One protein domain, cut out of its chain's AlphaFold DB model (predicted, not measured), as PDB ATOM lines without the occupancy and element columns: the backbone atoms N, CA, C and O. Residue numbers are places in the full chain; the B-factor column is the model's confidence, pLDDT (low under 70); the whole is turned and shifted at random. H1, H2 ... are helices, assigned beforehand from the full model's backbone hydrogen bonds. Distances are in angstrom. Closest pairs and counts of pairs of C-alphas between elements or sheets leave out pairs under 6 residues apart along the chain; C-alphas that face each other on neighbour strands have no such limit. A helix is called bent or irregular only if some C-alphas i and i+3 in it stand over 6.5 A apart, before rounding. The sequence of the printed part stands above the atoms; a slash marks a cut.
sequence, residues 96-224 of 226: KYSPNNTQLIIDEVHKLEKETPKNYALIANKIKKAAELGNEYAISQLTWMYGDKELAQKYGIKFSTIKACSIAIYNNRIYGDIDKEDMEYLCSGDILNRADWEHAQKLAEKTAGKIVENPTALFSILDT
ATOM      1  N   LYS A  96      18.867  39.294  50.469       94.75
ATOM      2  CA  LYS A  96      18.454  38.031  49.844       94.75
ATOM      3  C   LYS A  96      17.464  38.301  48.715       94.75
ATOM      4  O   LYS A  96      17.648  37.756  47.635       94.75
ATOM      5  N   TYR A  97      16.466  39.149  48.960       95.12
ATOM      6  CA  TYR A  97      15.376  39.455  48.022       95.12
ATOM      7  C   TYR A  97      15.738  40.554  47.011       95.12
ATOM      8  O   TYR A  97      15.233  40.579  45.889       95.12
ATOM      9  N   SER A  98      16.688  41.417  47.370       96.00
ATOM     10  CA  SER A  98      17.164  42.539  46.561       96.00
ATOM     11  C   SER A  98      18.681  42.480  46.326       96.00
ATOM     12  O   SER A  98      19.412  43.411  46.698       96.00
ATOM     13  N   PRO A  99      19.199  41.414  45.675       94.50
ATOM     14  CA  PRO A  99      20.624  41.277  45.389       94.50
ATOM     15  C   PRO A  99      21.123  42.403  44.474       94.50
ATOM     16  O   PRO A  99      20.346  43.109  43.830       94.50
ATOM     17  N   ASN A 100      22.444  42.585  44.387       91.75
ATOM     18  CA  ASN A 100      23.077  43.564  43.488       91.75
ATOM     19  C   ASN A 100      22.630  45.025  43.708       91.75
ATOM     20  O   ASN A 100      22.632  45.823  42.769       91.75
ATOM     21  N   ASN A 101      22.247  45.384  44.940       92.06
ATOM     22  CA  ASN A 101      21.688  46.696  45.294       92.06
ATOM     23  C   ASN A 101      20.450  47.074  44.462       92.06
ATOM     24  O   ASN A 101      20.185  48.256  44.226       92.06
ATOM     25  N   THR A 102      19.689  46.076  44.009       97.00
ATOM     26  CA  THR A 102      18.473  46.297  43.218       97.00
ATOM     27  C   THR A 102      17.396  47.051  43.981       97.00
ATOM     28  O   THR A 102      16.597  47.721  43.334       97.00
ATOM     29  N   GLN A 103      17.439  47.059  45.320       97.31
ATOM     30  CA  GLN A 103      16.515  47.841  46.143       97.31
ATOM     31  C   GLN A 103      16.482  49.321  45.741       97.31
ATOM     32  O   GLN A 103      15.413  49.899  45.660       97.31
ATOM     33  N   LEU A 104      17.614  49.918  45.348       97.25
ATOM     34  CA  LEU A 104      17.632  51.312  44.878       97.25
ATOM     35  C   LEU A 104      16.760  51.527  43.628       97.25
ATOM     36  O   LEU A 104      16.174  52.592  43.453       97.25
ATOM     37  N   ILE A 105      16.679  50.522  42.751       98.00
ATOM     38  CA  ILE A 105      15.806  50.555  41.573       98.00
ATOM     39  C   ILE A 105      14.345  50.422  42.013       98.00
ATOM     40  O   ILE A 105      13.490  51.109  41.455       98.00
ATOM     41  N   ILE A 106      14.064  49.575  43.004       97.25
ATOM     42  CA  ILE A 106      12.707  49.348  43.509       97.25
ATOM     43  C   ILE A 106      12.186  50.556  44.296       97.25
ATOM     44  O   ILE A 106      11.067  50.997  44.057       97.25
ATOM     45  N   ASP A 107      13.021  51.216  45.095       96.31
ATOM     46  CA  ASP A 107      12.675  52.475  45.767       96.31
ATOM     47  C   ASP A 107      12.296  53.575  44.757       96.31
ATOM     48  O   ASP A 107      11.453  54.436  45.021       96.31
ATOM     49  N   GLU A 108      12.936  53.585  43.581       96.50
ATOM     50  CA  GLU A 108      12.553  54.463  42.474       96.50
ATOM     51  C   GLU A 108      11.227  54.039  41.832       96.50
ATOM     52  O   GLU A 108      10.437  54.912  41.473       96.50
ATOM     53  N   VAL A 109      10.963  52.734  41.701       95.25
ATOM     54  CA  VAL A 109       9.664  52.213  41.246       95.25
ATOM     55  C   VAL A 109       8.552  52.673  42.189       95.25
ATOM     56  O   VAL A 109       7.630  53.336  41.721       95.25
ATOM     57  N   HIS A 110       8.688  52.476  43.502       92.44
ATOM     58  CA  HIS A 110       7.703  52.923  44.502       92.44
ATOM     59  C   HIS A 110       7.423  54.428  44.441       92.44
ATOM     60  O   HIS A 110       6.298  54.877  44.667       92.44
ATOM     61  N   LYS A 111       8.437  55.248  44.131       92.94
ATOM     62  CA  LYS A 111       8.247  56.695  43.919       92.94
ATOM     63  C   LYS A 111       7.437  56.975  42.656       92.94
ATOM     64  O   LYS A 111       6.506  57.772  42.717       92.94
ATOM     65  N   LEU A 112       7.776  56.320  41.545       92.12
ATOM     66  CA  LEU A 112       7.084  56.478  40.262       92.12
ATOM     67  C   LEU A 112       5.632  56.000  40.315       92.12
ATOM     68  O   LEU A 112       4.768  56.588  39.671       92.12
ATOM     69  N   GLU A 113       5.344  54.950  41.080       88.88
ATOM     70  CA  GLU A 113       3.980  54.449  41.238       88.88
ATOM     71  C   GLU A 113       3.064  55.467  41.925       88.88
ATOM     72  O   GLU A 113       1.885  55.558  41.584       88.88
ATOM     73  N   LYS A 114       3.608  56.301  42.820       87.94
ATOM     74  CA  LYS A 114       2.858  57.373  43.492       87.94
ATOM     75  C   LYS A 114       2.589  58.583  42.590       87.94
ATOM     76  O   LYS A 114       1.804  59.458  42.963       87.94
ATOM     77  N   GLU A 115       3.231  58.678  41.425       88.62
ATOM     78  CA  GLU A 115       3.035  59.798  40.504       88.62
ATOM     79  C   GLU A 115       1.662  59.736  39.822       88.62
ATOM     80  O   GLU A 115       1.133  58.675  39.492       88.62
ATOM     81  N   THR A 116       1.063  60.904  39.579       88.56
ATOM     82  CA  THR A 116      -0.192  61.021  38.827       88.56
ATOM     83  C   THR A 116      -0.017  62.050  37.704       88.56
ATOM     84  O   THR A 116       0.131  63.236  38.005       88.56
ATOM     85  N   PRO A 117      -0.050  61.640  36.418       88.94
ATOM     86  CA  PRO A 117      -0.236  60.268  35.925       88.94
ATOM     87  C   PRO A 117       1.013  59.384  36.114       88.94
ATOM     88  O   PRO A 117       2.133  59.867  35.971       88.94
ATOM     89  N   LYS A 118       0.816  58.079  36.355       88.06
ATOM     90  CA  LYS A 118       1.911  57.097  36.432       88.06
ATOM     91  C   LYS A 118       2.617  56.944  35.080       88.06
ATOM     92  O   LYS A 118       1.965  56.818  34.039       88.06
ATOM     93  N   ASN A 119       3.945  56.850  35.097       94.19
ATOM     94  CA  ASN A 119       4.742  56.525  33.914       94.19
ATOM     95  C   ASN A 119       4.981  55.009  33.796       94.19
ATOM     96  O   ASN A 119       6.064  54.507  34.103       94.19
ATOM     97  N   TYR A 120       3.968  54.279  33.325       93.25
ATOM     98  CA  TYR A 120       4.004  52.814  33.225       93.25
ATOM     99  C   TYR A 120       5.177  52.271  32.408       93.25
ATOM    100  O   TYR A 120       5.789  51.280  32.794       93.25
ATOM    101  N   ALA A 121       5.538  52.932  31.304       95.50
ATOM    102  CA  ALA A 121       6.652  52.494  30.468       95.50
ATOM    103  C   ALA A 121       7.993  52.580  31.215       95.50
ATOM    104  O   ALA A 121       8.830  51.681  31.109       95.50
ATOM    105  N   LEU A 122       8.202  53.647  31.994       97.19
ATOM    106  CA  LEU A 122       9.404  53.792  32.810       97.19
ATOM    107  C   LEU A 122       9.433  52.784  33.964       97.19
ATOM    108  O   LEU A 122      10.478  52.174  34.190       97.19
ATOM    109  N   ILE A 123       8.300  52.579  34.644       96.31
ATOM    110  CA  ILE A 123       8.162  51.576  35.710       96.31
ATOM    111  C   ILE A 123       8.497  50.185  35.164       96.31
ATOM    112  O   ILE A 123       9.392  49.521  35.683       96.31
ATOM    113  N   ALA A 124       7.890  49.791  34.040       96.69
ATOM    114  CA  ALA A 124       8.151  48.509  33.391       96.69
ATOM    115  C   ALA A 124       9.632  48.318  33.038       96.69
ATOM    116  O   ALA A 124      10.186  47.240  33.239       96.69
ATOM    117  N   ASN A 125      10.301  49.357  32.530       97.88
ATOM    118  CA  ASN A 125      11.728  49.282  32.211       97.88
ATOM    119  C   ASN A 125      12.602  49.097  33.461       97.88
ATOM    120  O   ASN A 125      13.595  48.371  33.409       97.88
ATOM    121  N   LYS A 126      12.240  49.729  34.583       98.19
ATOM    122  CA  LYS A 126      12.951  49.560  35.858       98.19
ATOM    123  C   LYS A 126      12.727  48.177  36.458       98.19
ATOM    124  O   LYS A 126      13.710  47.542  36.825       98.19
ATOM    125  N   ILE A 127      11.485  47.691  36.462       97.56
ATOM    126  CA  ILE A 127      11.140  46.323  36.878       97.56
ATOM    127  C   ILE A 127      11.944  45.315  36.057       97.56
ATOM    128  O   ILE A 127      12.648  44.486  36.617       97.56
ATOM    129  N   LYS A 128      11.954  45.442  34.724       97.06
ATOM    130  CA  LYS A 128      12.737  44.553  33.854       97.06
ATOM    131  C   LYS A 128      14.222  44.519  34.223       97.06
ATOM    132  O   LYS A 128      14.795  43.442  34.354       97.06
ATOM    133  N   LYS A 129      14.825  45.693  34.432       97.38
ATOM    134  CA  LYS A 129      16.231  45.810  34.836       97.38
ATOM    135  C   LYS A 129      16.493  45.172  36.205       97.38
ATOM    136  O   LYS A 129      17.514  44.519  36.381       97.38
ATOM    137  N   ALA A 130      15.610  45.380  37.179       97.81
ATOM    138  CA  ALA A 130      15.751  44.787  38.505       97.81
ATOM    139  C   ALA A 130      15.571  43.260  38.467       97.81
ATOM    140  O   ALA A 130      16.339  42.547  39.110       97.81
ATOM    141  N   ALA A 131      14.646  42.755  37.645       96.81
ATOM    142  CA  ALA A 131      14.419  41.325  37.455       96.81
ATOM    143  C   ALA A 131      15.628  40.617  36.814       96.81
ATOM    144  O   ALA A 131      16.039  39.564  37.287       96.81
ATOM    145  N   GLU A 132      16.268  41.218  35.799       95.75
ATOM    146  CA  GLU A 132      17.538  40.716  35.229       95.75
ATOM    147  C   GLU A 132      18.674  40.627  36.255       95.75
ATOM    148  O   GLU A 132      19.587  39.813  36.119       95.75
ATOM    149  N   LEU A 133      18.627  41.486  37.273       96.00
ATOM    150  CA  LEU A 133      19.588  41.523  38.369       96.00
ATOM    151  C   LEU A 133      19.179  40.635  39.554       96.00
ATOM    152  O   LEU A 133      19.909  40.596  40.546       96.00
ATOM    153  N   GLY A 134      18.063  39.910  39.441       95.25
ATOM    154  CA  GLY A 134      17.616  38.914  40.409       95.25
ATOM    155  C   GLY A 134      16.729  39.442  41.535       95.25
ATOM    156  O   GLY A 134      16.563  38.731  42.517       95.25
ATOM    157  N   ASN A 135      16.189  40.659  41.441       96.75
ATOM    158  CA  ASN A 135      15.272  41.187  42.457       96.75
ATOM    159  C   ASN A 135      13.959  40.386  42.486       96.75
ATOM    160  O   ASN A 135      13.299  40.298  41.451       96.75
ATOM    161  N   GLU A 136      13.596  39.834  43.645       95.88
ATOM    162  CA  GLU A 136      12.404  38.992  43.834       95.88
ATOM    163  C   GLU A 136      11.131  39.753  43.444       95.88
ATOM    164  O   GLU A 136      10.490  39.380  42.463       95.88
ATOM    165  N   TYR A 137      10.859  40.896  44.084       94.19
ATOM    166  CA  TYR A 137       9.685  41.721  43.789       94.19
ATOM    167  C   TYR A 137       9.561  42.027  42.293       94.19
ATOM    168  O   TYR A 137       8.492  41.894  41.702       94.19
ATOM    169  N   ALA A 138      10.659  42.388  41.628       96.12
ATOM    170  CA  ALA A 138      10.635  42.670  40.199       96.12
ATOM    171  C   ALA A 138      10.356  41.432  39.333       96.12
ATOM    172  O   ALA A 138       9.689  41.553  38.304       96.12
ATOM    173  N   ILE A 139      10.869  40.258  39.712       96.06
ATOM    174  CA  ILE A 139      10.582  38.980  39.045       96.06
ATOM    175  C   ILE A 139       9.094  38.644  39.200       96.06
ATOM    176  O   ILE A 139       8.439  38.294  38.210       96.06
ATOM    177  N   SER A 140       8.546  38.816  40.401       92.75
ATOM    178  CA  SER A 140       7.132  38.598  40.703       92.75
ATOM    179  C   SER A 140       6.232  39.569  39.934       92.75
ATOM    180  O   SER A 140       5.356  39.140  39.184       92.75
ATOM    181  N   GLN A 141       6.516  40.874  39.968       93.12
ATOM    182  CA  GLN A 141       5.795  41.877  39.168       93.12
ATOM    183  C   GLN A 141       5.838  41.553  37.671       93.12
ATOM    184  O   GLN A 141       4.814  41.558  36.987       93.12
ATOM    185  N   LEU A 142       7.018  41.220  37.139       94.19
ATOM    186  CA  LEU A 142       7.184  40.885  35.727       94.19
ATOM    187  C   LEU A 142       6.383  39.637  35.328       94.19
ATOM    188  O   LEU A 142       5.858  39.584  34.213       94.19
ATOM    189  N   THR A 143       6.270  38.660  36.229       93.12
ATOM    190  CA  THR A 143       5.437  37.464  36.052       93.12
ATOM    191  C   THR A 143       3.981  37.853  35.797       93.12
ATOM    192  O   THR A 143       3.424  37.487  34.758       93.12
ATOM    193  N   TRP A 144       3.405  38.685  36.667       89.81
ATOM    194  CA  TRP A 144       2.039  39.193  36.522       89.81
ATOM    195  C   TRP A 144       1.861  40.084  35.290       89.81
ATOM    196  O   TRP A 144       0.890  39.934  34.552       89.81
ATOM    197  N   MET A 145       2.830  40.948  34.975       91.94
ATOM    198  CA  MET A 145       2.770  41.796  33.775       91.94
ATOM    199  C   MET A 145       2.768  40.995  32.462       91.94
ATOM    200  O   MET A 145       2.277  41.490  31.448       91.94
ATOM    201  N   TYR A 146       3.340  39.785  32.436       92.56
ATOM    202  CA  TYR A 146       3.224  38.880  31.287       92.56
ATOM    203  C   TYR A 146       1.950  38.028  31.328       92.56
ATOM    204  O   TYR A 146       1.433  37.688  30.259       92.56
ATOM    205  N   GLY A 147       1.501  37.656  32.531       88.44
ATOM    206  CA  GLY A 147       0.443  36.675  32.784       88.44
ATOM    207  C   GLY A 147      -0.973  37.242  32.849       88.44
ATOM    208  O   GLY A 147      -1.919  36.488  32.649       88.44
ATOM    209  N   ASP A 148      -1.121  38.553  33.035       87.00
ATOM    210  CA  ASP A 148      -2.403  39.264  33.052       87.00
ATOM    211  C   ASP A 148      -2.516  40.220  31.849       87.00
ATOM    212  O   ASP A 148      -1.602  40.989  31.542       87.00
ATOM    213  N   LYS A 149      -3.640  40.169  31.120       87.38
ATOM    214  CA  LYS A 149      -3.825  40.962  29.887       87.38
ATOM    215  C   LYS A 149      -3.949  42.460  30.150       87.38
ATOM    216  O   LYS A 149      -3.472  43.248  29.330       87.38
ATOM    217  N   GLU A 150      -4.617  42.849  31.232       86.88
ATOM    218  CA  GLU A 150      -4.837  44.251  31.579       86.88
ATOM    219  C   GLU A 150      -3.512  44.885  32.009       86.88
ATOM    220  O   GLU A 150      -3.133  45.935  31.484       86.88
ATOM    221  N   LEU A 151      -2.757  44.203  32.877       88.00
ATOM    222  CA  LEU A 151      -1.414  44.620  33.280       88.00
ATOM    223  C   LEU A 151      -0.474  44.678  32.073       88.00
ATOM    224  O   LEU A 151       0.189  45.697  31.865       88.00
ATOM    225  N   ALA A 152      -0.464  43.648  31.221       90.69
ATOM    226  CA  ALA A 152       0.343  43.638  30.003       90.69
ATOM    227  C   ALA A 152       0.062  44.875  29.132       90.69
ATOM    228  O   ALA A 152       0.986  45.598  28.743       90.69
ATOM    229  N   GLN A 153      -1.216  45.175  28.878       91.12
ATOM    230  CA  GLN A 153      -1.622  46.354  28.115       91.12
ATOM    231  C   GLN A 153      -1.172  47.656  28.791       91.12
ATOM    232  O   GLN A 153      -0.608  48.530  28.130       91.12
ATOM    233  N   LYS A 154      -1.403  47.778  30.099       90.44
ATOM    234  CA  LYS A 154      -1.118  48.978  30.894       90.44
ATOM    235  C   LYS A 154       0.367  49.324  30.929       90.44
ATOM    236  O   LYS A 154       0.736  50.484  30.762       90.44
ATOM    237  N   TYR A 155       1.214  48.309  31.069       92.75
ATOM    238  CA  TYR A 155       2.667  48.446  31.117       92.75
ATOM    239  C   TYR A 155       3.352  48.384  29.744       92.75
ATOM    240  O   TYR A 155       4.580  48.461  29.661       92.75
ATOM    241  N   GLY A 156       2.588  48.262  28.653       94.38
ATOM    242  CA  GLY A 156       3.140  48.176  27.300       94.38
ATOM    243  C   GLY A 156       3.978  46.911  27.076       94.38
ATOM    244  O   GLY A 156       4.960  46.931  26.331       94.38
ATOM    245  N   ILE A 157       3.617  45.812  27.740       93.56
ATOM    246  CA  ILE A 157       4.245  44.497  27.611       93.56
ATOM    247  C   ILE A 157       3.367  43.598  26.739       93.56
ATOM    248  O   ILE A 157       2.142  43.607  26.812       93.56
ATOM    249  N   LYS A 158       3.995  42.795  25.873       93.81
ATOM    250  CA  LYS A 158       3.273  41.782  25.101       93.81
ATOM    251  C   LYS A 158       2.897  40.626  26.028       93.81
ATOM    252  O   LYS A 158       3.780  39.874  26.438       93.81
ATOM    253  N   PHE A 159       1.602  40.484  26.288       91.81
ATOM    254  CA  PHE A 159       1.014  39.364  27.021       91.81
ATOM    255  C   PHE A 159       1.553  38.007  26.535       91.81
ATOM    256  O   PHE A 159       1.619  37.757  25.323       91.81
ATOM    257  N   SER A 160       1.954  37.140  27.468       91.94
ATOM    258  CA  SER A 160       2.528  35.827  27.173       91.94
ATOM    259  C   SER A 160       2.508  34.917  28.407       91.94
ATOM    260  O   SER A 160       3.392  34.991  29.258       91.94
ATOM    261  N   THR A 161       1.544  33.996  28.457       89.75
ATOM    262  CA  THR A 161       1.411  33.009  29.547       89.75
ATOM    263  C   THR A 161       2.641  32.113  29.675       89.75
ATOM    264  O   THR A 161       3.089  31.834  30.778       89.75
ATOM    265  N   ILE A 162       3.269  31.716  28.563       91.75
ATOM    266  CA  ILE A 162       4.482  30.886  28.621       91.75
ATOM    267  C   ILE A 162       5.676  31.636  29.228       91.75
ATOM    268  O   ILE A 162       6.469  31.032  29.954       91.75
ATOM    269  N   LYS A 163       5.806  32.948  28.975       94.81
ATOM    270  CA  LYS A 163       6.826  33.779  29.630       94.81
ATOM    271  C   LYS A 163       6.501  33.941  31.112       94.81
ATOM    272  O   LYS A 163       7.389  33.697  31.919       94.81
ATOM    273  N   ALA A 164       5.249  34.252  31.454       93.81
ATOM    274  CA  ALA A 164       4.790  34.345  32.841       93.81
ATOM    275  C   ALA A 164       5.096  33.060  33.620       93.81
ATOM    276  O   ALA A 164       5.858  33.095  34.576       93.81
ATOM    277  N   CYS A 165       4.640  31.906  33.130       94.00
ATOM    278  CA  CYS A 165       4.906  30.602  33.731       94.00
ATOM    279  C   CYS A 165       6.402  30.303  33.894       94.00
ATOM    280  O   CYS A 165       6.837  29.804  34.928       94.00
ATOM    281  N   SER A 166       7.220  30.618  32.883       96.00
ATOM    282  CA  SER A 166       8.671  30.390  32.953       96.00
ATOM    283  C   SER A 166       9.327  31.219  34.056       96.00
ATOM    284  O   SER A 166      10.202  30.713  34.757       96.00
ATOM    285  N   ILE A 167       8.912  32.480  34.206       96.06
ATOM    286  CA  ILE A 167       9.412  33.375  35.254       96.06
ATOM    287  C   ILE A 167       8.873  32.933  36.618       96.06
ATOM    288  O   ILE A 167       9.651  32.876  37.560       96.06
ATOM    289  N   ALA A 168       7.610  32.515  36.708       94.25
ATOM    290  CA  ALA A 168       6.994  32.031  37.941       94.25
ATOM    291  C   ALA A 168       7.708  30.782  38.494       94.25
ATOM    292  O   ALA A 168       8.116  30.737  39.654       94.25
ATOM    293  N   ILE A 169       7.969  29.788  37.631       95.56
ATOM    294  CA  ILE A 169       8.745  28.591  37.995       95.56
ATOM    295  C   ILE A 169      10.172  28.973  38.402       95.56
ATOM    296  O   ILE A 169      10.725  28.390  39.335       95.56
ATOM    297  N   TYR A 170      10.791  29.920  37.694       96.56
ATOM    298  CA  TYR A 170      12.104  30.434  38.068       96.56
ATOM    299  C   TYR A 170      12.069  31.083  39.460       96.56
ATOM    300  O   TYR A 170      12.885  30.708  40.299       96.56
ATOM    301  N   ASN A 171      11.091  31.948  39.737       94.50
ATOM    302  CA  ASN A 171      10.915  32.613  41.024       94.50
ATOM    303  C   ASN A 171      10.781  31.598  42.165       94.50
ATOM    304  O   ASN A 171      11.535  31.639  43.133       94.50
ATOM    305  N   ASN A 172       9.920  30.591  41.996       92.81
ATOM    306  CA  ASN A 172       9.711  29.544  42.999       92.81
ATOM    307  C   ASN A 172      10.935  28.664  43.257       92.81
ATOM    308  O   ASN A 172      11.085  28.133  44.353       92.81
ATOM    309  N   ARG A 173      11.832  28.510  42.278       94.88
ATOM    310  CA  ARG A 173      13.100  27.790  42.488       94.88
ATOM    311  C   ARG A 173      14.106  28.591  43.310       94.88
ATOM    312  O   ARG A 173      14.983  27.976  43.910       94.88
ATOM    313  N   ILE A 174      14.022  29.920  43.286       93.94
ATOM    314  CA  ILE A 174      14.965  30.803  43.982       93.94
ATOM    315  C   ILE A 174      14.423  31.228  45.351       93.94
ATOM    316  O   ILE A 174      15.148  31.137  46.340       93.94
ATOM    317  N   TYR A 175      13.164  31.661  45.404       91.44
ATOM    318  CA  TYR A 175      12.554  32.292  46.576       91.44
ATOM    319  C   TYR A 175      11.417  31.470  47.188       91.44
ATOM    320  O   TYR A 175      11.285  31.462  48.408       91.44
ATOM    321  N   GLY A 176      10.676  30.712  46.371       85.75
ATOM    322  CA  GLY A 176       9.560  29.877  46.840       85.75
ATOM    323  C   GLY A 176       8.294  30.665  47.194       85.75
ATOM    324  O   GLY A 176       7.587  30.251  48.104       85.75
ATOM    325  N   ASP A 177       8.050  31.781  46.504       77.69
ATOM    326  CA  ASP A 177       7.092  32.829  46.898       77.69
ATOM    327  C   ASP A 177       5.685  32.677  46.278       77.69
ATOM    328  O   ASP A 177       4.682  33.049  46.865       77.69
ATOM    329  N   ILE A 178       5.567  32.083  45.088       80.62
ATOM    330  CA  ILE A 178       4.293  31.999  44.358       80.62
ATOM    331  C   ILE A 178       3.540  30.730  44.761       80.62
ATOM    332  O   ILE A 178       4.039  29.611  44.568       80.62
ATOM    333  N   ASP A 179       2.316  30.890  45.260       83.25
ATOM    334  CA  ASP A 179       1.479  29.770  45.672       83.25
ATOM    335  C   ASP A 179       0.988  28.910  44.489       83.25
ATOM    336  O   ASP A 179       1.187  29.201  43.308       83.25
ATOM    337  N   LYS A 180       0.358  27.777  44.807       83.31
ATOM    338  CA  LYS A 180      -0.090  26.815  43.797       83.31
ATOM    339  C   LYS A 180      -1.201  27.364  42.892       83.31
ATOM    340  O   LYS A 180      -1.231  26.997  41.717       83.31
ATOM    341  N   GLU A 181      -2.121  28.152  43.433       80.69
ATOM    342  CA  GLU A 181      -3.272  28.695  42.708       80.69
ATOM    343  C   GLU A 181      -2.810  29.780  41.732       80.69
ATOM    344  O   GLU A 181      -3.130  29.708  40.543       80.69
ATOM    345  N   ASP A 182      -1.944  30.685  42.190       82.25
ATOM    346  CA  ASP A 182      -1.275  31.682  41.355       82.25
ATOM    347  C   ASP A 182      -0.419  31.016  40.275       82.25
ATOM    348  O   ASP A 182      -0.484  31.381  39.098       82.25
ATOM    349  N   MET A 183       0.343  29.976  40.628       84.25
ATOM    350  CA  MET A 183       1.098  29.189  39.651       84.25
ATOM    351  C   MET A 183       0.184  28.559  38.596       84.25
ATOM    352  O   MET A 183       0.519  28.588  37.411       84.25
ATOM    353  N   GLU A 184      -0.961  27.991  38.988       82.56
ATOM    354  CA  GLU A 184      -1.933  27.428  38.048       82.56
ATOM    355  C   GLU A 184      -2.498  28.518  37.134       82.56
ATOM    356  O   GLU A 184      -2.513  28.328  35.915       82.56
ATOM    357  N   TYR A 185      -2.868  29.678  37.679       83.00
ATOM    358  CA  TYR A 185      -3.341  30.826  36.906       83.00
ATOM    359  C   TYR A 185      -2.292  31.307  35.892       83.00
ATOM    360  O   TYR A 185      -2.567  31.392  34.693       83.00
ATOM    361  N   LEU A 186      -1.057  31.541  36.337       84.06
ATOM    362  CA  LEU A 186       0.042  32.057  35.514       84.06
ATOM    363  C   LEU A 186       0.520  31.050  34.454       84.06
ATOM    364  O   LEU A 186       0.966  31.453  33.373       84.06
ATOM    365  N   CYS A 187       0.430  29.747  34.742       82.00
ATOM    366  CA  CYS A 187       0.874  28.676  33.846       82.00
ATOM    367  C   CYS A 187      -0.193  28.123  32.910       82.00
ATOM    368  O   CYS A 187       0.157  27.611  31.844       82.00
ATOM    369  N   SER A 188      -1.470  28.231  33.263       75.38
ATOM    370  CA  SER A 188      -2.564  27.885  32.357       75.38
ATOM    371  C   SER A 188      -2.984  29.093  31.522       75.38
ATOM    372  O   SER A 188      -3.128  28.986  30.301       75.38
ATOM    373  N   GLY A 189      -3.136  30.258  32.158       62.25
ATOM    374  CA  GLY A 189      -3.949  31.366  31.668       62.25
ATOM    375  C   GLY A 189      -5.369  30.917  31.296       62.25
ATOM    376  O   GLY A 189      -5.614  29.771  30.923       62.25
ATOM    377  N   ASP A 190      -6.328  31.832  31.244       55.22
ATOM    378  CA  ASP A 190      -7.683  31.542  30.731       55.22
ATOM    379  C   ASP A 190      -7.726  31.231  29.208       55.22
ATOM    380  O   ASP A 190      -8.703  31.507  28.511       55.22
ATOM    381  N   ILE A 191      -6.614  30.762  28.629       58.25
ATOM    382  CA  ILE A 191      -6.298  30.821  27.200       58.25
ATOM    383  C   ILE A 191      -5.648  29.529  26.699       58.25
ATOM    384  O   ILE A 191      -5.880  29.170  25.543       58.25
ATOM    385  N   LEU A 192      -4.844  28.820  27.507       61.28
ATOM    386  CA  LEU A 192      -4.304  27.535  27.059       61.28
ATOM    387  C   LEU A 192      -5.378  26.458  27.179       61.28
ATOM    388  O   LEU A 192      -5.970  26.249  28.239       61.28
ATOM    389  N   ASN A 193      -5.585  25.720  26.092       67.50
ATOM    390  CA  ASN A 193      -6.385  24.509  26.139       67.50
ATOM    391  C   ASN A 193      -5.732  23.522  27.120       67.50
ATOM    392  O   ASN A 193      -4.516  23.340  27.092       67.50
ATOM    393  N   ARG A 194      -6.534  22.847  27.952       71.00
ATOM    394  CA  ARG A 194      -6.054  21.868  28.942       71.00
ATOM    395  C   ARG A 194      -5.148  20.795  28.325       71.00
ATOM    396  O   ARG A 194      -4.239  20.305  28.984       71.00
ATOM    397  N   ALA A 195      -5.370  20.452  27.056       76.19
ATOM    398  CA  ALA A 195      -4.533  19.506  26.316       76.19
ATOM    399  C   ALA A 195      -3.079  19.985  26.101       76.19
ATOM    400  O   ALA A 195      -2.175  19.160  25.973       76.19
ATOM    401  N   ASP A 196      -2.840  21.299  26.091       79.19
ATOM    402  CA  ASP A 196      -1.530  21.899  25.823       79.19
ATOM    403  C   ASP A 196      -0.737  22.201  27.106       79.19
ATOM    404  O   ASP A 196       0.457  22.501  27.039       79.19
ATOM    405  N   TRP A 197      -1.369  22.078  28.281       79.56
ATOM    406  CA  TRP A 197      -0.783  22.447  29.575       79.56
ATOM    407  C   TRP A 197       0.506  21.691  29.881       79.56
ATOM    408  O   TRP A 197       1.508  22.306  30.229       79.56
ATOM    409  N   GLU A 198       0.526  20.370  29.693       84.12
ATOM    410  CA  GLU A 198       1.712  19.561  29.997       84.12
ATOM    411  C   GLU A 198       2.917  19.967  29.129       84.12
ATOM    412  O   GLU A 198       4.055  20.031  29.599       84.12
ATOM    413  N   HIS A 199       2.676  20.277  27.853       86.25
ATOM    414  CA  HIS A 199       3.723  20.719  26.936       86.25
ATOM    415  C   HIS A 199       4.224  22.122  27.293       86.25
ATOM    416  O   HIS A 199       5.438  22.349  27.314       86.25
ATOM    417  N   ALA A 200       3.306  23.041  27.608       85.69
ATOM    418  CA  ALA A 200       3.633  24.391  28.055       85.69
ATOM    419  C   ALA A 200       4.437  24.366  29.362       85.69
ATOM    420  O   ALA A 200       5.483  25.006  29.443       85.69
ATOM    421  N   GLN A 201       4.025  23.554  30.336       87.62
ATOM    422  CA  GLN A 201       4.723  23.394  31.608       87.62
ATOM    423  C   GLN A 201       6.136  22.836  31.408       87.62
ATOM    424  O   GLN A 201       7.093  23.422  31.903       87.62
ATOM    425  N   LYS A 202       6.314  21.775  30.608       92.31
ATOM    426  CA  LYS A 202       7.655  21.238  30.294       92.31
ATOM    427  C   LYS A 202       8.556  22.278  29.629       92.31
ATOM    428  O   LYS A 202       9.754  22.353  29.920       92.31
ATOM    429  N   LEU A 203       8.003  23.077  28.716       93.62
ATOM    430  CA  LEU A 203       8.738  24.164  28.073       93.62
ATOM    431  C   LEU A 203       9.114  25.258  29.083       93.62
ATOM    432  O   LEU A 203      10.261  25.715  29.076       93.62
ATOM    433  N   ALA A 204       8.191  25.637  29.964       94.38
ATOM    434  CA  ALA A 204       8.425  26.617  31.016       94.38
ATOM    435  C   ALA A 204       9.482  26.135  32.019       94.38
ATOM    436  O   ALA A 204      10.433  26.856  32.294       94.38
ATOM    437  N   GLU A 205       9.414  24.881  32.472       95.44
ATOM    438  CA  GLU A 205      10.396  24.269  33.376       95.44
ATOM    439  C   GLU A 205      11.805  24.242  32.783       95.44
ATOM    440  O   GLU A 205      12.788  24.541  33.476       95.44
ATOM    441  N   LYS A 206      11.908  23.885  31.495       97.12
ATOM    442  CA  LYS A 206      13.172  23.902  30.752       97.12
ATOM    443  C   LYS A 206      13.713  25.321  30.622       97.12
ATOM    444  O   LYS A 206      14.917  25.532  30.751       97.12
ATOM    445  N   THR A 207      12.841  26.288  30.352       97.62
ATOM    446  CA  THR A 207      13.216  27.701  30.221       97.62
ATOM    447  C   THR A 207      13.682  28.258  31.558       97.62
ATOM    448  O   THR A 207      14.783  28.793  31.629       97.62
ATOM    449  N   ALA A 208      12.921  28.033  32.628       97.31
ATOM    450  CA  ALA A 208      13.299  28.371  33.993       97.31
ATOM    451  C   ALA A 208      14.652  27.757  34.373       97.31
ATOM    452  O   ALA A 208      15.466  28.417  35.004       97.31
ATOM    453  N   GLY A 209      14.942  26.521  33.941       97.81
ATOM    454  CA  GLY A 209      16.245  25.880  34.165       97.81
ATOM    455  C   GLY A 209      17.402  26.669  33.550       97.81
ATOM    456  O   GLY A 209      18.388  26.943  34.224       97.81
ATOM    457  N   LYS A 210      17.238  27.129  32.307       98.00
ATOM    458  CA  LYS A 210      18.230  27.995  31.651       98.00
ATOM    459  C   LYS A 210      18.381  29.347  32.353       98.00
ATOM    460  O   LYS A 210      19.485  29.879  32.392       98.00
ATOM    461  N   ILE A 211      17.287  29.908  32.878       97.75
ATOM    462  CA  ILE A 211      17.328  31.170  33.631       97.75
ATOM    463  C   ILE A 211      18.093  30.967  34.945       97.75
ATOM    464  O   ILE A 211      18.936  31.792  35.270       97.75
ATOM    465  N   VAL A 212      17.889  29.850  35.654       96.75
ATOM    466  CA  VAL A 212      18.681  29.500  36.852       96.75
ATOM    467  C   VAL A 212      20.177  29.414  36.527       96.75
ATOM    468  O   VAL A 212      20.995  29.919  37.287       96.75
ATOM    469  N   GLU A 213      20.544  28.810  35.392       97.06
ATOM    470  CA  GLU A 213      21.945  28.698  34.956       97.06
ATOM    471  C   GLU A 213      22.568  30.050  34.565       97.06
ATOM    472  O   GLU A 213      23.775  30.240  34.727       97.06
ATOM    473  N   ASN A 214      21.772  30.988  34.041       95.62
ATOM    474  CA  ASN A 214      22.242  32.317  33.653       95.62
ATOM    475  C   ASN A 214      21.161  33.405  33.845       95.62
ATOM    476  O   ASN A 214      20.534  33.828  32.864       95.62
ATOM    477  N   PRO A 215      20.974  33.917  35.077       92.88
ATOM    478  CA  PRO A 215      19.922  34.892  35.382       92.88
ATOM    479  C   PRO A 215      20.056  36.199  34.597       92.88
ATOM    480  O   PRO A 215      19.066  36.756  34.135       92.88
ATOM    481  N   THR A 216      21.289  36.646  34.337       93.25
ATOM    482  CA  THR A 216      21.550  37.878  33.566       93.25
ATOM    483  C   THR A 216      21.112  37.788  32.102       93.25
ATOM    484  O   THR A 216      20.995  38.805  31.426       93.25
ATOM    485  N   ALA A 217      20.851  36.577  31.600       96.12
ATOM    486  CA  ALA A 217      20.335  36.333  30.261       96.12
ATOM    487  C   ALA A 217      18.799  36.214  30.220       96.12
ATOM    488  O   ALA A 217      18.276  35.824  29.170       96.12
ATOM    489  N   LEU A 218      18.087  36.556  31.309       96.75
ATOM    490  CA  LEU A 218      16.632  36.417  31.476       96.75
ATOM    491  C   LEU A 218      15.849  36.757  30.201       96.75
ATOM    492  O   LEU A 218      15.185  35.880  29.645       96.75
ATOM    493  N   PHE A 219      15.958  37.982  29.673       96.94
ATOM    494  CA  PHE A 219      15.174  38.366  28.492       96.94
ATOM    495  C   PHE A 219      15.615  37.664  27.213       96.94
ATOM    496  O   PHE A 219      14.761  37.244  26.436       96.94
ATOM    497  N   SER A 220      16.918  37.452  27.010       96.88
ATOM    498  CA  SER A 220      17.400  36.722  25.830       96.88
ATOM    499  C   SER A 220      16.896  35.274  25.795       96.88
ATOM    500  O   SER A 220      16.590  34.750  24.725       96.88
ATOM    501  N   ILE A 221      16.746  34.645  26.967       97.75
ATOM    502  CA  ILE A 221      16.168  33.308  27.116       97.75
ATOM    503  C   ILE A 221      14.660  33.364  26.864       97.75
ATOM    504  O   ILE A 221      14.147  32.569  26.072       97.75
ATOM    505  N   LEU A 222      13.950  34.312  27.485       96.25
ATOM    506  CA  LEU A 222      12.507  34.477  27.297       96.25
ATOM    507  C   LEU A 222      12.142  34.774  25.838       96.25
ATOM    508  O   LEU A 222      11.123  34.291  25.362       96.25
ATOM    509  N   ASP A 223      12.961  35.511  25.093       94.12
ATOM    510  CA  ASP A 223      12.706  35.832  23.683       94.12
ATOM    511  C   ASP A 223      12.843  34.632  22.733       94.12
ATOM    512  O   ASP A 223      12.421  34.699  21.575       94.12
ATOM    513  N   THR A 224      13.350  33.498  23.228       94.31
ATOM    514  CA  THR A 224      13.273  32.220  22.506       94.31
ATOM    515  C   THR A 224      11.872  31.600  22.540       94.31
ATOM    516  O   THR A 224      11.560  30.772  21.682       94.31
TER     517      THR A 224
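This is residues 96 to 224 of the 226 residues of an uncharacterized protein of Pasteurella multocida (UniProt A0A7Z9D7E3). Five helices, H1, H2, H3, H5 and H7, follow one another in a row along the longest axis, with H3 and H5 side by side in the middle. H1 and H2 form a hairpin at one end and the long H7 is at the other; H6 packs on H5 on one side of the row, H8 folds back from H7 to the end of H2 on the opposite side, and the short H4 sits by the end of H3. The printed part has 129 residues, with eight named helices in the order H1 to H8 and no named strand; its class is all helix. It is compact, with a radius of gyration of the C-alphas of 14.2 A and spans of 43 by 30 by 26 A.

H1, residues 103 to 113, begins at C-alpha 103, (16.515, 47.841, 46.143), and is 15.0 A long from first to last C-alpha. H2 is residues 120 to 132, 18.3 A, and H3 is residues 136 to 147, 16.4 A. H4 is residues 149 to 154. H5, residues 161 to 174, is 19.9 A long, and H6 is residues 180 to 188. H7, residues 194 to 213, is the longest at 29.4 A; it is irregular, with C-alphas 195 and 198 7.2 A apart. H8, residues 215 to 222, is irregular too, with C-alphas 216 and 219 8.2 A apart, and ends at C-alpha 222, (12.507, 34.477, 27.297).

The hairpin of H1 and H2 touches closest at the C-alphas of Val 109 and Ile 123, 5.8 A, at a shallow tilt of 18 degrees, opposite ways. H2, with residues 127 to 131 alone, touches H3 at a steep tilt of 58 degrees; the C-alphas of Ala 131 and Ile 139 are closest, 4.8 A. H3 is the hub, touching four helices, H4 only at the corner and H6 only just, with 3 pairs of C-alphas within 8 A. H3 and H5 touch at a shallow tilt of 20 degrees, opposite ways, with the C-alphas of Thr 143 and Ala 164 closest, 4.5 A. H5 touches H7 at a steep tilt of 48 degrees, closest at the C-alphas of Ser 166 and Ala 204, 4.2 A. H5 and H6 form a hairpin, closest at the C-alphas of Cys 165 and Cys 187, 4.5 A. H8 touches H2 at residue 132 alone, where the C-alphas of Glu 132 and Thr 216 are closest, 5.2 A. H1 and H7 are apart. Every O i to N i+4 pair is within hydrogen-bond range in H1 to H6, against 14 of 16 in H7 and 2 of 4 in H8.

The two C-alphas farthest apart, those of Thr 116 and Ala 195, are 43.6 A apart. The printed part has no cut, and no link is long. The mean pLDDT of the printed part is 90.9; residues 189 to 193 are under 70.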